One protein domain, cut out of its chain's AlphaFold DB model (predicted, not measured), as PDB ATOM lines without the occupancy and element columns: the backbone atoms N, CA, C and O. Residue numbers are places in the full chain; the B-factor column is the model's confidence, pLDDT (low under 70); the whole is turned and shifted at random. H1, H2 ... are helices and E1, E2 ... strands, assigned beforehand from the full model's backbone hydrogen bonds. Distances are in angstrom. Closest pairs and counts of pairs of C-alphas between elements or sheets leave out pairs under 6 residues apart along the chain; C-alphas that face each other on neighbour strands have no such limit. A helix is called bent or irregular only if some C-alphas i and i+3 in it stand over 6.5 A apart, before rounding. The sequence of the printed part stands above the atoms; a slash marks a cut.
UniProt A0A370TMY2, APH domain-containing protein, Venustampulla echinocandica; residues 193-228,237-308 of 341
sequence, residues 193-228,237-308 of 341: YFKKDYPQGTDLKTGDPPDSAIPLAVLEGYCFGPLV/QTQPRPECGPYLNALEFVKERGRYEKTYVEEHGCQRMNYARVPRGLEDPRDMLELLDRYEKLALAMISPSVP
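Overview. This is residues 193 to 228 and 237 to 308 of the 341 residues of the protein "APH domain-containing protein" of Venustampulla echinocandica (UniProt A0A370TMY2). Look for a long helical hairpin, H2 and H3 side by side and running opposite ways, with a loose, mostly irregular lobe beyond its open end that holds short E1 and one-turn H1. Residues 275 to 280 stick out at the far end of the hairpin, in the link from H2 to H3, and residues 207 to 213 stick out from the lobe. The printed part has 108 residues, with three named helices and one named strand in the order H1, E1, H2, H3; the class is mostly helix, though under half of the residues are in named elements. It is only just loose, close to extended, with a radius of gyration of the C-alphas of 19.3 A, and its outline, 59 by 40 by 20 A, is only just flat.

Arrangement. Start at residues 193 to 194, which pair antiparallel with residues 222 to 223 of E1, the strand of residues 222 to 225. Next, residues 202 to 203 pair antiparallel with residues 223 to 224 of E1, which pairs with no named strand. H1, residues 216 to 219, and E1 meet only through their tight link of 2 residues. Go on past the cut to H2, residues 250 to 268; E1 and H2 are apart. H2 and H3, residues 285 to 302, form a helical hairpin: they touch, with the C-alphas of Lys 255 and Glu 296 closest at 6.0 A, and run opposite ways at a shallow tilt of 5 degrees. In their link, residues 272 to 273 pair antiparallel with residues 282 to 283. H1 is apart from H2 and from H3, and E1 is apart from H3. In H2 every O i to N i+4 pair is within hydrogen-bond range, in H3 12 of 14 are, and H1 is too short for such a pair.

Along the chain. Find C-alpha 216 at (57.017, -20.010, -18.482), where H1 begins; it runs 5.0 A to C-alpha 219. E1 covers 9.7 A from Tyr 222 to Gly 225. From C-alpha 250 at (40.457, -8.411, -32.654), H2 runs 27.1 A to His 268. H3 runs 23.9 A from Pro 285 to C-alpha 302 at (36.046, -5.065, -40.340), with a kink of 39 degrees near residue 296; it is irregular, C-alphas 297 and 300 being 7.0 A apart.

Size, cuts and confidence. The two C-alphas farthest apart, those of Asp 211 and Gly 281, are 59.9 A from each other. Residues 229 to 236 are not printed, and C-alphas 228 and 237 are 11.7 A apart across the cut. The link from H2 to H3, 16 residues, is long. The mean pLDDT of the printed part is 84.8; look for values under 70 at residues 207 to 213, residue 279 and residues 304 to 307.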
ATOM      1  N   TYR A 193      49.680  -6.652 -16.485       97.62
ATOM      2  CA  TYR A 193      49.757  -6.386 -15.048       97.62
ATOM      3  C   TYR A 193      50.542  -7.499 -14.359       97.62
ATOM      4  O   TYR A 193      50.558  -8.642 -14.825       97.62
ATOM      5  N   PHE A 194      51.142  -7.211 -13.206       97.75
ATOM      6  CA  PHE A 194      51.631  -8.277 -12.342       97.75
ATOM      7  C   PHE A 194      50.455  -9.051 -11.753       97.75
ATOM      8  O   PHE A 194      49.532  -8.469 -11.180       97.75
ATOM      9  N   LYS A 195      50.528 -10.379 -11.805       96.81
ATOM     10  CA  LYS A 195      49.477 -11.263 -11.288       96.81
ATOM     11  C   LYS A 195      49.252 -11.102  -9.782       96.81
ATOM     12  O   LYS A 195      48.135 -11.248  -9.306       96.81
ATOM     13  N   LYS A 196      50.300 -10.760  -9.026       96.69
ATOM     14  CA  LYS A 196      50.197 -10.461  -7.586       96.69
ATOM     15  C   LYS A 196      49.375  -9.200  -7.283       96.69
ATOM     16  O   LYS A 196      48.744  -9.143  -6.235       96.69
ATOM     17  N   ASP A 197      49.387  -8.221  -8.188       96.00
ATOM     18  CA  ASP A 197      48.741  -6.922  -7.993       96.00
ATOM     19  C   ASP A 197      47.330  -6.919  -8.612       96.00
ATOM     20  O   ASP A 197      46.451  -6.202  -8.139       96.00
ATOM     21  N   TYR A 198      47.087  -7.762  -9.626       95.81
ATOM     22  CA  TYR A 198      45.787  -7.946 -10.281       95.81
ATOM     23  C   TYR A 198      45.434  -9.444 -10.464       95.81
ATOM     24  O   TYR A 198      45.417  -9.955 -11.586       95.81
ATOM     25  N   PRO A 199      45.155 -10.191  -9.378       94.94
ATOM     26  CA  PRO A 199      44.974 -11.651  -9.420       94.94
ATOM     27  C   PRO A 199      43.738 -12.124 -10.195       94.94
ATOM     28  O   PRO A 199      43.662 -13.290 -10.572       94.94
ATOM     29  N   GLN A 200      42.772 -11.236 -10.425       93.12
ATOM     30  CA  GLN A 200      41.575 -11.489 -11.226       93.12
ATOM     31  C   GLN A 200      41.805 -11.354 -12.741       93.12
ATOM     32  O   GLN A 200      40.860 -11.525 -13.510       93.12
ATOM     33  N   GLY A 201      43.018 -10.993 -13.174       92.69
ATOM     34  CA  GLY A 201      43.369 -10.895 -14.587       92.69
ATOM     35  C   GLY A 201      43.399 -12.247 -15.298       92.69
ATOM     36  O   GLY A 201      43.494 -13.309 -14.682       92.69
ATOM     37  N   THR A 202      43.356 -12.200 -16.625       93.25
ATOM     38  CA  THR A 202      43.514 -13.386 -17.471       93.25
ATOM     39  C   THR A 202      44.989 -13.745 -17.555       93.25
ATOM     40  O   THR A 202      45.805 -12.881 -17.855       93.25
ATOM     41  N   ASP A 203      45.355 -15.004 -17.323       92.19
ATOM     42  CA  ASP A 203      46.752 -15.442 -17.415       92.19
ATOM     43  C   ASP A 203      47.411 -15.007 -18.729       92.19
ATOM     44  O   ASP A 203      46.863 -15.214 -19.818       92.19
ATOM     45  N   LEU A 204      48.610 -14.431 -18.628       91.25
ATOM     46  CA  LEU A 204      49.371 -14.034 -19.800       91.25
ATOM     47  C   LEU A 204      49.935 -15.291 -20.470       91.25
ATOM     48  O   LEU A 204      50.805 -15.972 -19.932       91.25
ATOM     49  N   LYS A 205      49.414 -15.605 -21.658       88.12
ATOM     50  CA  LYS A 205      49.833 -16.761 -22.459       88.12
ATOM     51  C   LYS A 205      50.186 -16.327 -23.870       88.12
ATOM     52  O   LYS A 205      49.436 -15.564 -24.489       88.12
ATOM     53  N   THR A 206      51.283 -16.862 -24.382       84.00
ATOM     54  CA  THR A 206      51.678 -16.725 -25.784       84.00
ATOM     55  C   THR A 206      51.072 -17.856 -26.619       84.00
ATOM     56  O   THR A 206      50.859 -18.952 -26.100       84.00
ATOM     57  N   GLY A 207      50.761 -17.596 -27.892       69.38
ATOM     58  CA  GLY A 207      50.434 -18.648 -28.863       69.38
ATOM     59  C   GLY A 207      51.629 -19.587 -29.071       69.38
ATOM     60  O   GLY A 207      52.746 -19.194 -28.733       69.38
ATOM     61  N   ASP A 208      51.366 -20.811 -29.555       59.81
ATOM     62  CA  ASP A 208      52.316 -21.933 -29.712       59.81
ATOM     63  C   ASP A 208      53.770 -21.507 -29.979       59.81
ATOM     64  O   ASP A 208      54.014 -20.576 -30.750       59.81
ATOM     65  N   PRO A 209      54.756 -22.179 -29.358       50.97
ATOM     66  CA  PRO A 209      56.092 -21.631 -29.205       50.97
ATOM     67  C   PRO A 209      56.775 -21.485 -30.571       50.97
ATOM     68  O   PRO A 209      57.055 -22.500 -31.210       50.97
ATOM     69  N   PRO A 210      57.162 -20.273 -31.013       46.97
ATOM     70  CA  PRO A 210      58.410 -20.193 -31.741       46.97
ATOM     71  C   PRO A 210      59.483 -20.604 -30.732       46.97
ATOM     72  O   PRO A 210      59.543 -20.042 -29.637       46.97
ATOM     73  N   ASP A 211      60.231 -21.656 -31.060       45.47
ATOM     74  CA  ASP A 211      61.370 -22.173 -30.303       45.47
ATOM     75  C   ASP A 211      62.009 -21.099 -29.408       45.47
ATOM     76  O   ASP A 211      62.730 -20.230 -29.886       45.47
ATOM     77  N   SER A 212      61.752 -21.178 -28.098       52.25
ATOM     78  CA  SER A 212      62.452 -20.437 -27.038       52.25
ATOM     79  C   SER A 212      62.536 -18.903 -27.168       52.25
ATOM     80  O   SER A 212      63.362 -18.366 -27.895       52.25
ATOM     81  N   ALA A 213      61.834 -18.170 -26.299       67.62
ATOM     82  CA  ALA A 213      62.309 -16.830 -25.923       67.62
ATOM     83  C   ALA A 213      62.037 -16.491 -24.454       67.62
ATOM     84  O   ALA A 213      62.946 -16.050 -23.755       67.62
ATOM     85  N   ILE A 214      60.827 -16.756 -23.949       75.75
ATOM     86  CA  ILE A 214      60.444 -16.367 -22.585       75.75
ATOM     87  C   ILE A 214      60.114 -17.609 -21.745       75.75
ATOM     88  O   ILE A 214      59.204 -18.357 -22.104       75.75
ATOM     89  N   PRO A 215      60.823 -17.856 -20.627       80.94
ATOM     90  CA  PRO A 215      60.507 -18.960 -19.727       80.94
ATOM     91  C   PRO A 215      59.087 -18.849 -19.162       80.94
ATOM     92  O   PRO A 215      58.671 -17.768 -18.750       80.94
ATOM     93  N   LEU A 216      58.375 -19.975 -19.045       80.31
ATOM     94  CA  LEU A 216      57.017 -20.010 -18.482       80.31
ATOM     95  C   LEU A 216      56.944 -19.377 -17.082       80.31
ATOM     96  O   LEU A 216      56.023 -18.622 -16.800       80.31
ATOM     97  N   ALA A 217      57.970 -19.598 -16.255       83.81
ATOM     98  CA  ALA A 217      58.086 -18.997 -14.926       83.81
ATOM     99  C   ALA A 217      58.084 -17.455 -14.946       83.81
ATOM    100  O   ALA A 217      57.670 -16.830 -13.974       83.81
ATOM    101  N   VAL A 218      58.538 -16.832 -16.042       86.75
ATOM    102  CA  VAL A 218      58.415 -15.380 -16.227       86.75
ATOM    103  C   VAL A 218      56.959 -15.031 -16.519       86.75
ATOM    104  O   VAL A 218      56.417 -14.164 -15.848       86.75
ATOM    105  N   LEU A 219      56.308 -15.728 -17.461       88.69
ATOM    106  CA  LEU A 219      54.913 -15.474 -17.855       88.69
ATOM    107  C   LEU A 219      53.925 -15.625 -16.685       88.69
ATOM    108  O   LEU A 219      53.002 -14.827 -16.565       88.69
ATOM    109  N   GLU A 220      54.148 -16.592 -15.789       91.31
ATOM    110  CA  GLU A 220      53.310 -16.849 -14.603       91.31
ATOM    111  C   GLU A 220      53.218 -15.656 -13.635       91.31
ATOM    112  O   GLU A 220      52.251 -15.543 -12.876       91.31
ATOM    113  N   GLY A 221      54.202 -14.751 -13.670       94.81
ATOM    114  CA  GLY A 221      54.200 -13.515 -12.890       94.81
ATOM    115  C   GLY A 221      53.252 -12.436 -13.424       94.81
ATOM    116  O   GLY A 221      53.015 -11.447 -12.723       94.81
ATOM    117  N   TYR A 222      52.695 -12.614 -14.626       96.56
ATOM    118  CA  TYR A 222      51.927 -11.597 -15.342       96.56
ATOM    119  C   TYR A 222      50.532 -12.079 -15.748       96.56
ATOM    120  O   TYR A 222      50.241 -13.270 -15.868       96.56
ATOM    121  N   CYS A 223      49.651 -11.114 -15.981       95.94
ATOM    122  CA  CYS A 223      48.302 -11.326 -16.483       95.94
ATOM    123  C   CYS A 223      47.879 -10.162 -17.387       95.94
ATOM    124  O   CYS A 223      48.440  -9.067 -17.319       95.94
ATOM    125  N   PHE A 224      46.879 -10.402 -18.223       95.44
ATOM    126  CA  PHE A 224      46.149  -9.372 -18.935       95.44
ATOM    127  C   PHE A 224      45.017  -8.822 -18.075       95.44
ATOM    128  O   PHE A 224      44.235  -9.566 -17.478       95.44
ATOM    129  N   GLY A 225      44.910  -7.501 -18.061       94.50
ATOM    130  CA  GLY A 225      43.835  -6.765 -17.416       94.50
ATOM    131  C   GLY A 225      43.204  -5.738 -18.358       94.50
ATOM    132  O   GLY A 225      43.454  -5.759 -19.570       94.50
ATOM    133  N   PRO A 226      42.380  -4.836 -17.806       93.62
ATOM    134  CA  PRO A 226      41.633  -3.869 -18.594       93.62
ATOM    135  C   PRO A 226      42.554  -2.838 -19.257       93.62
ATOM    136  O   PRO A 226      43.619  -2.503 -18.732       93.62
ATOM    137  N   LEU A 227      42.109  -2.294 -20.388       91.56
ATOM    138  CA  LEU A 227      42.737  -1.152 -21.044       91.56
ATOM    139  C   LEU A 227      42.649   0.094 -20.149       91.56
ATOM    140  O   LEU A 227      41.608   0.361 -19.548       91.56
ATOM    141  N   VAL A 228      43.709   0.906 -20.115       89.56
ATOM    142  CA  VAL A 228      43.762   2.152 -19.312       89.56
ATOM    143  C   VAL A 228      43.385   3.408 -20.106       89.56
ATOM    144  O   VAL A 228      43.472   4.522 -19.590       89.56
ATOM    145  N   GLN A 237      35.239   6.660 -12.031       77.62
ATOM    146  CA  GLN A 237      35.127   5.202 -12.080       77.62
ATOM    147  C   GLN A 237      36.359   4.556 -11.430       77.62
ATOM    148  O   GLN A 237      37.484   4.804 -11.853       77.62
ATOM    149  N   THR A 238      36.143   3.711 -10.420       78.19
ATOM    150  CA  THR A 238      37.221   3.031  -9.675       78.19
ATOM    151  C   THR A 238      37.419   1.571 -10.075       78.19
ATOM    152  O   THR A 238      38.433   0.981  -9.726       78.19
ATOM    153  N   GLN A 239      36.458   0.980 -10.789       83.06
ATOM    154  CA  GLN A 239      36.476  -0.424 -11.206       83.06
ATOM    155  C   GLN A 239      36.261  -0.529 -12.717       83.06
ATOM    156  O   GLN A 239      35.437   0.223 -13.247       83.06
ATOM    157  N   PRO A 240      36.955  -1.434 -13.424       84.12
ATOM    158  CA  PRO A 240      36.796  -1.615 -14.856       84.12
ATOM    159  C   PRO A 240      35.397  -2.141 -15.162       84.12
ATOM    160  O   PRO A 240      34.825  -2.929 -14.408       84.12
ATOM    161  N   ARG A 241      34.848  -1.702 -16.292       81.94
ATOM    162  CA  ARG A 241      33.649  -2.322 -16.857       81.94
ATOM    163  C   ARG A 241      34.064  -3.500 -17.752       81.94
ATOM    164  O   ARG A 241      35.202  -3.494 -18.223       81.94
ATOM    165  N   PRO A 242      33.186  -4.488 -18.004       77.25
ATOM    166  CA  PRO A 242      33.512  -5.633 -18.859       77.25
ATOM    167  C   PRO A 242      34.069  -5.237 -20.233       77.25
ATOM    168  O   PRO A 242      34.990  -5.869 -20.741       77.25
ATOM    169  N   GLU A 243      33.590  -4.129 -20.798       81.81
ATOM    170  CA  GLU A 243      34.008  -3.634 -22.109       81.81
ATOM    171  C   GLU A 243      35.435  -3.061 -22.118       81.81
ATOM    172  O   GLU A 243      35.942  -2.717 -23.183       81.81
ATOM    173  N   CYS A 244      36.098  -2.950 -20.960       85.00
ATOM    174  CA  CYS A 244      37.503  -2.548 -20.856       85.00
ATOM    175  C   CYS A 244      38.472  -3.715 -21.121       85.00
ATOM    176  O   CYS A 244      39.681  -3.498 -21.097       85.00
ATOM    177  N   GLY A 245      37.972  -4.928 -21.375       88.25
ATOM    178  CA  GLY A 245      38.792  -6.106 -21.649       88.25
ATOM    179  C   GLY A 245      39.352  -6.786 -20.386       88.25
ATOM    180  O   GLY A 245      38.973  -6.432 -19.264       88.25
ATOM    181  N   PRO A 246      40.262  -7.764 -20.546       90.38
ATOM    182  CA  PRO A 246      40.926  -8.138 -21.798       90.38
ATOM    183  C   PRO A 246      40.001  -8.854 -22.794       90.38
ATOM    184  O   PRO A 246      38.956  -9.373 -22.417       90.38
ATOM    185  N   TYR A 247      40.402  -8.889 -24.063       90.31
ATOM    186  CA  TYR A 247      39.659  -9.496 -25.174       90.31
ATOM    187  C   TYR A 247      40.422 -10.704 -25.721       90.31
ATOM    188  O   TYR A 247      41.646 -10.735 -25.703       90.31
ATOM    189  N   LEU A 248      39.729 -11.695 -26.257       87.31
ATOM    190  CA  LEU A 248      40.319 -12.904 -26.828       87.31
ATOM    191  C   LEU A 248      40.953 -12.643 -28.197       87.31
ATOM    192  O   LEU A 248      41.955 -13.257 -28.544       87.31
ATOM    193  N   ASN A 249      40.363 -11.757 -29.002       84.25
ATOM    194  CA  ASN A 249      40.826 -11.462 -30.359       84.25
ATOM    195  C   ASN A 249      40.325 -10.096 -30.855       84.25
ATOM    196  O   ASN A 249      39.490  -9.444 -30.224       84.25
ATOM    197  N   ALA A 250      40.813  -9.683 -32.028       86.38
ATOM    198  CA  ALA A 250      40.457  -8.411 -32.654       86.38
ATOM    199  C   ALA A 250      38.944  -8.244 -32.904       86.38
ATOM    200  O   ALA A 250      38.420  -7.139 -32.772       86.38
ATOM    201  N   LEU A 251      38.221  -9.321 -33.231       87.50
ATOM    202  CA  LEU A 251      36.775  -9.249 -33.462       87.50
ATOM    203  C   LEU A 251      36.012  -8.932 -32.175       87.50
ATOM    204  O   LEU A 251      35.074  -8.134 -32.204       87.50
ATOM    205  N   GLU A 252      36.391  -9.561 -31.063       89.06
ATOM    206  CA  GLU A 252      35.804  -9.254 -29.761       89.06
ATOM    207  C   GLU A 252      36.105  -7.811 -29.358       89.06
ATOM    208  O   GLU A 252      35.172  -7.088 -29.025       89.06
ATOM    209  N   PHE A 253      37.351  -7.350 -29.514       88.56
ATOM    210  CA  PHE A 253      37.711  -5.948 -29.279       88.56
ATOM    211  C   PHE A 253      36.813  -4.980 -30.068       88.56
ATOM    212  O   PHE A 253      36.198  -4.089 -29.483       88.56
ATOM    213  N   VAL A 254      36.671  -5.179 -31.384       89.75
ATOM    214  CA  VAL A 254      35.815  -4.338 -32.242       89.75
ATOM    215  C   VAL A 254      34.360  -4.364 -31.761       89.75
ATOM    216  O   VAL A 254      33.739  -3.313 -31.622       89.75
ATOM    217  N   LYS A 255      33.802  -5.540 -31.452       90.00
ATOM    218  CA  LYS A 255      32.415  -5.648 -30.970       90.00
ATOM    219  C   LYS A 255      32.206  -4.953 -29.629       90.00
ATOM    220  O   LYS A 255      31.247  -4.193 -29.494       90.00
ATOM    221  N   GLU A 256      33.095  -5.175 -28.667       88.50
ATOM    222  CA  GLU A 256      32.991  -4.585 -27.330       88.50
ATOM    223  C   GLU A 256      33.135  -3.060 -27.361       88.50
ATOM    224  O   GLU A 256      32.426  -2.372 -26.629       88.50
ATOM    225  N   ARG A 257      33.930  -2.492 -28.283       87.25
ATOM    226  CA  ARG A 257      33.945  -1.032 -28.505       87.25
ATOM    227  C   ARG A 257      32.583  -0.495 -28.944       87.25
ATOM    228  O   ARG A 257      32.162   0.547 -28.453       87.25
ATOM    229  N   GLY A 258      31.882  -1.200 -29.831       90.44
ATOM    230  CA  GLY A 258      30.529  -0.819 -30.246       90.44
ATOM    231  C   GLY A 258      29.513  -0.925 -29.108       90.44
ATOM    232  O   GLY A 258      28.706  -0.018 -28.911       90.44
ATOM    233  N   ARG A 259      29.581  -2.012 -28.331       88.44
ATOM    234  CA  ARG A 259      28.701  -2.244 -27.173       88.44
ATOM    235  C   ARG A 259      28.906  -1.207 -26.083       88.44
ATOM    236  O   ARG A 259      27.927  -0.672 -25.583       88.44
ATOM    237  N   TYR A 260      30.157  -0.865 -25.789       86.69
ATOM    238  CA  TYR A 260      30.505   0.189 -24.845       86.69
ATOM    239  C   TYR A 260      29.829   1.520 -25.187       86.69
ATOM    240  O   TYR A 260      29.154   2.116 -24.345       86.69
ATOM    241  N   GLU A 261      29.997   1.975 -26.432       88.88
ATOM    242  CA  GLU A 261      29.397   3.229 -26.896       88.88
ATOM    243  C   GLU A 261      27.870   3.142 -26.865       88.88
ATOM    244  O   GLU A 261      27.201   4.097 -26.475       88.88
ATOM    245  N   LYS A 262      27.304   1.977 -27.198       90.94
ATOM    246  CA  LYS A 262      25.856   1.752 -27.157       90.94
ATOM    247  C   LYS A 262      25.310   1.884 -25.740       90.94
ATOM    248  O   LYS A 262      24.424   2.707 -25.526       90.94
ATOM    249  N   THR A 263      25.894   1.177 -24.773       88.00
ATOM    250  CA  THR A 263      25.533   1.283 -23.351       88.00
ATOM    251  C   THR A 263      25.652   2.728 -22.862       88.00
ATOM    252  O   THR A 263      24.771   3.236 -22.170       88.00
ATOM    253  N   TYR A 264      26.720   3.437 -23.247       85.94
ATOM    254  CA  TYR A 264      26.896   4.837 -22.859       85.94
ATOM    255  C   TYR A 264      25.783   5.742 -23.406       85.94
ATOM    256  O   TYR A 264      25.259   6.581 -22.672       85.94
ATOM    257  N   VAL A 265      25.405   5.575 -24.673       90.00
ATOM    258  CA  VAL A 265      24.344   6.367 -25.313       90.00
ATOM    259  C   VAL A 265      22.966   6.009 -24.759       90.00
ATOM    260  O   VAL A 265      22.143   6.903 -24.588       90.00
ATOM    261  N   GLU A 266      22.709   4.742 -24.435       91.12
ATOM    262  CA  GLU A 266      21.458   4.317 -23.792       91.12
ATOM    263  C   GLU A 266      21.295   4.938 -22.398       91.12
ATOM    264  O   GLU A 266      20.201   5.376 -22.043       91.12
ATOM    265  N   GLU A 267      22.377   5.027 -21.620       89.00
ATOM    266  CA  GLU A 267      22.344   5.584 -20.263       89.00
ATOM    267  C   GLU A 267      22.390   7.122 -20.216       89.00
ATOM    268  O   GLU A 267      21.740   7.730 -19.364       89.00
ATOM    269  N   HIS A 268      23.189   7.760 -21.083       87.06
ATOM    270  CA  HIS A 268      23.551   9.189 -20.978       87.06
ATOM    271  C   HIS A 268      23.231  10.002 -22.235       87.06
ATOM    272  O   HIS A 268      23.477  11.213 -22.271       87.06
ATOM    273  N   GLY A 269      22.725   9.361 -23.287       88.06
ATOM    274  CA  GLY A 269      22.446  10.003 -24.562       88.06
ATOM    275  C   GLY A 269      21.453  11.149 -24.412       88.06
ATOM    276  O   GLY A 269      20.345  10.990 -23.907       88.06
ATOM    277  N   CYS A 270      21.835  12.322 -24.907       90.81
ATOM    278  CA  CYS A 270      20.959  13.480 -24.999       90.81
ATOM    279  C   CYS A 270      21.112  14.161 -26.357       90.81
ATOM    280  O   CYS A 270      22.118  13.995 -27.051       90.81
ATOM    281  N   GLN A 271      20.091  14.926 -26.740       91.00
ATOM    282  CA  GLN A 271      20.149  15.713 -27.963       91.00
ATOM    283  C   GLN A 271      21.296  16.720 -27.885       91.00
ATOM    284  O   GLN A 271      21.389  17.496 -26.932       91.00
ATOM    285  N   ARG A 272      22.169  16.721 -28.895       86.06
ATOM    286  CA  ARG A 272      23.364  17.574 -28.902       86.06
ATOM    287  C   ARG A 272      23.634  18.177 -30.269       86.06
ATOM    288  O   ARG A 272      23.332  17.588 -31.301       86.06
ATOM    289  N   MET A 273      24.257  19.348 -30.272       82.38
ATOM    290  CA  MET A 273      24.760  19.949 -31.502       82.38
ATOM    291  C   MET A 273      26.059  19.254 -31.920       82.38
ATOM    292  O   MET A 273      26.986  19.138 -31.116       82.38
ATOM    293  N   ASN A 274      26.153  18.831 -33.179       76.81
ATOM    294  CA  ASN A 274      27.399  18.306 -33.729       76.81
ATOM    295  C   ASN A 274      28.194  19.417 -34.416       76.81
ATOM    296  O   ASN A 274      28.005  19.704 -35.596       76.81
ATOM    297  N   TYR A 275      29.111  20.025 -33.666       76.69
ATOM    298  CA  TYR A 275      29.958  21.118 -34.149       76.69
ATOM    299  C   TYR A 275      30.999  20.691 -35.196       76.69
ATOM    300  O   TYR A 275      31.590  21.552 -35.841       76.69
ATOM    301  N   ALA A 276      31.224  19.385 -35.391       76.19
ATOM    302  CA  ALA A 276      32.119  18.876 -36.433       76.19
ATOM    303  C   ALA A 276      31.455  18.839 -37.823       76.19
ATOM    304  O   ALA A 276      32.119  18.574 -38.825       76.19
ATOM    305  N   ARG A 277      30.142  19.084 -37.903       70.31
ATOM    306  CA  ARG A 277      29.373  19.158 -39.151       70.31
ATOM    307  C   ARG A 277      28.687  20.516 -39.254       70.31
ATOM    308  O   ARG A 277      28.530  21.220 -38.262       70.31
ATOM    309  N   VAL A 278      28.254  20.878 -40.464       72.94
ATOM    310  CA  VAL A 278      27.400  22.060 -40.659       72.94
ATOM    311  C   VAL A 278      26.167  21.900 -39.756       72.94
ATOM    312  O   VAL A 278      25.442  20.917 -39.942       72.94
ATOM    313  N   PRO A 279      25.923  22.810 -38.793       67.88
ATOM    314  CA  PRO A 279      24.819  22.677 -37.848       67.88
ATOM    315  C   PRO A 279      23.481  22.678 -38.594       67.88
ATOM    316  O   PRO A 279      23.031  23.716 -39.074       67.88
ATOM    317  N   ARG A 280      22.858  21.504 -38.737       70.75
ATOM    318  CA  ARG A 280      21.528  21.345 -39.360       70.75
ATOM    319  C   ARG A 280      20.409  21.092 -38.347       70.75
ATOM    320  O   ARG A 280      19.248  21.044 -38.734       70.75
ATOM    321  N   GLY A 281      20.756  20.942 -37.072       81.00
ATOM    322  CA  GLY A 281      19.844  20.603 -35.985       81.00
ATOM    323  C   GLY A 281      20.572  19.842 -34.880       81.00
ATOM    324  O   GLY A 281      21.761  19.541 -35.008       81.00
ATOM    325  N   LEU A 282      19.856  19.549 -33.797       84.38
ATOM    326  CA  LEU A 282      20.348  18.652 -32.756       84.38
ATOM    327  C   LEU A 282      20.335  17.212 -33.284       84.38
ATOM    328  O   LEU A 282      19.349  16.793 -33.885       84.38
ATOM    329  N   GLU A 283      21.417  16.469 -33.059       86.00
ATOM    330  CA  GLU A 283      21.460  15.027 -33.311       86.00
ATOM    331  C   GLU A 283      20.679  14.294 -32.223       86.00
ATOM    332  O   GLU A 283      20.819  14.610 -31.035       86.00
ATOM    333  N   ASP A 284      19.865  13.318 -32.626       89.94
ATOM    334  CA  ASP A 284      19.118  12.480 -31.700       89.94
ATOM    335  C   ASP A 284      19.967  11.269 -31.277       89.94
ATOM    336  O   ASP A 284      20.556  10.609 -32.137       89.94
ATOM    337  N   PRO A 285      20.028  10.919 -29.979       92.00
ATOM    338  CA  PRO A 285      20.719   9.710 -29.524       92.00
ATOM    339  C   PRO A 285      20.284   8.435 -30.257       92.00
ATOM    340  O   PRO A 285      21.103   7.540 -30.462       92.00
ATOM    341  N   ARG A 286      19.024   8.356 -30.709       92.44
ATOM    342  CA  ARG A 286      18.501   7.211 -31.472       92.44
ATOM    343  C   ARG A 286      19.232   6.999 -32.795       92.44
ATOM    344  O   ARG A 286      19.456   5.850 -33.163       92.44
ATOM    345  N   ASP A 287      19.657   8.072 -33.463       90.62
ATOM    346  CA  ASP A 287      20.431   7.971 -34.705       90.62
ATOM    347  C   ASP A 287      21.786   7.298 -34.437       90.62
ATOM    348  O   ASP A 287      22.256   6.470 -35.218       90.62
ATOM    349  N   MET A 288      22.410   7.621 -33.299       90.75
ATOM    350  CA  MET A 288      23.666   7.002 -32.876       90.75
ATOM    351  C   MET A 288      23.474   5.527 -32.515       90.75
ATOM    352  O   MET A 288      24.286   4.704 -32.929       90.75
ATOM    353  N   LEU A 289      22.390   5.175 -31.818       94.69
ATOM    354  CA  LEU A 289      22.055   3.777 -31.524       94.69
ATOM    355  C   LEU A 289      21.835   2.964 -32.807       94.69
ATOM    356  O   LEU A 289      22.385   1.872 -32.936       94.69
ATOM    357  N   GLU A 290      21.121   3.515 -33.795       95.19
ATOM    358  CA  GLU A 290      20.930   2.850 -35.090       95.19
ATOM    359  C   GLU A 290      22.264   2.649 -35.833       95.19
ATOM    360  O   GLU A 290      22.503   1.601 -36.442       95.19
ATOM    361  N   LEU A 291      23.164   3.635 -35.778       93.19
ATOM    362  CA  LEU A 291      24.508   3.507 -36.347       93.19
ATOM    363  C   LEU A 291      25.341   2.441 -35.626       93.19
ATOM    364  O   LEU A 291      26.049   1.688 -36.296       93.19
ATOM    365  N   LEU A 292      25.239   2.338 -34.301       94.56
ATOM    366  CA  LEU A 292      25.934   1.320 -33.509       94.56
ATOM    367  C   LEU A 292      25.390  -0.093 -33.785       94.56
ATOM    368  O   LEU A 292      26.173  -1.033 -33.917       94.56
ATOM    369  N   ASP A 293      24.083  -0.241 -34.012       94.06
ATOM    370  CA  ASP A 293      23.490  -1.507 -34.470       94.06
ATOM    371  C   ASP A 293      24.012  -1.924 -35.853       94.06
ATOM    372  O   ASP A 293      24.214  -3.110 -36.136       94.06
ATOM    373  N   ARG A 294      24.233  -0.956 -36.753       94.25
ATOM    374  CA  ARG A 294      24.862  -1.215 -38.059       94.25
ATOM    375  C   ARG A 294      26.346  -1.549 -37.903       94.25
ATOM    376  O   ARG A 294      26.825  -2.447 -38.591       94.25
ATOM    377  N   TYR A 295      27.053  -0.870 -37.001       93.88
ATOM    378  CA  TYR A 295      28.453  -1.142 -36.681       93.88
ATOM    379  C   TYR A 295      28.652  -2.584 -36.199       93.88
ATOM    380  O   TYR A 295      29.500  -3.288 -36.742       93.88
ATOM    381  N   GLU A 296      27.826  -3.075 -35.267       90.12
ATOM    382  CA  GLU A 296      27.948  -4.453 -34.763       90.12
ATOM    383  C   GLU A 296      27.737  -5.493 -35.879       90.12
ATOM    384  O   GLU A 296      28.468  -6.485 -35.953       90.12
ATOM    385  N   LYS A 297      26.807  -5.237 -36.813       90.75
ATOM    386  CA  LYS A 297      26.602  -6.083 -38.006       90.75
ATOM    387  C   LYS A 297      27.810  -6.077 -38.947       90.75
ATOM    388  O   LYS A 297      28.062  -7.080 -39.613       90.75
ATOM    389  N   LEU A 298      28.546  -4.968 -39.008       91.38
ATOM    390  CA  LEU A 298      29.739  -4.809 -39.841       91.38
ATOM    391  C   LEU A 298      31.029  -5.277 -39.158       91.38
ATOM    392  O   LEU A 298      32.019  -5.469 -39.857       91.38
ATOM    393  N   ALA A 299      31.032  -5.519 -37.843       88.62
ATOM    394  CA  ALA A 299      32.233  -5.889 -37.088       88.62
ATOM    395  C   ALA A 299      32.977  -7.095 -37.691       88.62
ATOM    396  O   ALA A 299      34.202  -7.094 -37.768       88.62
ATOM    397  N   LEU A 300      32.244  -8.095 -38.196       84.81
ATOM    398  CA  LEU A 300      32.838  -9.240 -38.899       84.81
ATOM    399  C   LEU A 300      33.538  -8.846 -40.204       84.81
ATOM    400  O   LEU A 300      34.572  -9.412 -40.524       84.81
ATOM    401  N   ALA A 301      32.996  -7.884 -40.951       85.75
ATOM    402  CA  ALA A 301      33.595  -7.400 -42.194       85.75
ATOM    403  C   ALA A 301      34.785  -6.455 -41.951       85.75
ATOM    404  O   ALA A 301      35.605  -6.267 -42.847       85.75
ATOM    405  N   MET A 302      34.887  -5.867 -40.753       84.38
ATOM    406  CA  MET A 302      36.046  -5.065 -40.340       84.38
ATOM    407  C   MET A 302      37.278  -5.933 -40.070       84.38
ATOM    408  O   MET A 302      38.400  -5.456 -40.212       84.38
ATOM    409  N   ILE A 303      37.074  -7.204 -39.712       80.75
ATOM    410  CA  ILE A 303      38.150  -8.175 -39.549       80.75
ATOM    411  C   ILE A 303      38.280  -8.983 -40.837       80.75
ATOM    412  O   ILE A 303      37.506  -9.891 -41.114       80.75
ATOM    413  N   SER A 304      39.299  -8.632 -41.615       69.50
ATOM    414  CA  SER A 304      39.839  -9.385 -42.745       69.50
ATOM    415  C   SER A 304      39.806 -10.922 -42.624       69.50
ATOM    416  O   SER A 304      40.763 -11.416 -42.032       69.50
ATOM    417  N   PRO A 305      38.864 -11.732 -43.167       65.06
ATOM    418  CA  PRO A 305      39.036 -13.191 -43.120       65.06
ATOM    419  C   PRO A 305      40.185 -13.667 -44.026       65.06
ATOM    420  O   PRO A 305      40.637 -14.800 -43.908       65.06
ATOM    421  N   SER A 306      40.654 -12.807 -44.936       64.31
ATOM    422  CA  SER A 306      41.797 -13.052 -45.819       64.31
ATOM    423  C   SER A 306      43.103 -12.451 -45.296       64.31
ATOM    424  O   SER A 306      44.105 -12.469 -46.008       64.31
ATOM    425  N   VAL A 307      43.091 -11.854 -44.103       65.25
ATOM    426  CA  VAL A 307      44.292 -11.307 -43.476       65.25
ATOM    427  C   VAL A 307      45.060 -12.478 -42.851       65.25
ATOM    428  O   VAL A 307      44.459 -13.223 -42.077       65.25
ATOM    429  N   PRO A 308      46.348 -12.679 -43.201       70.19
ATOM    430  CA  PRO A 308      47.211 -13.647 -42.534       70.19
ATOM    431  C   PRO A 308      47.029 -13.606 -41.017       70.19
ATOM    432  O   PRO A 308      46.955 -12.521 -40.444       70.19
TER     433      PRO A 308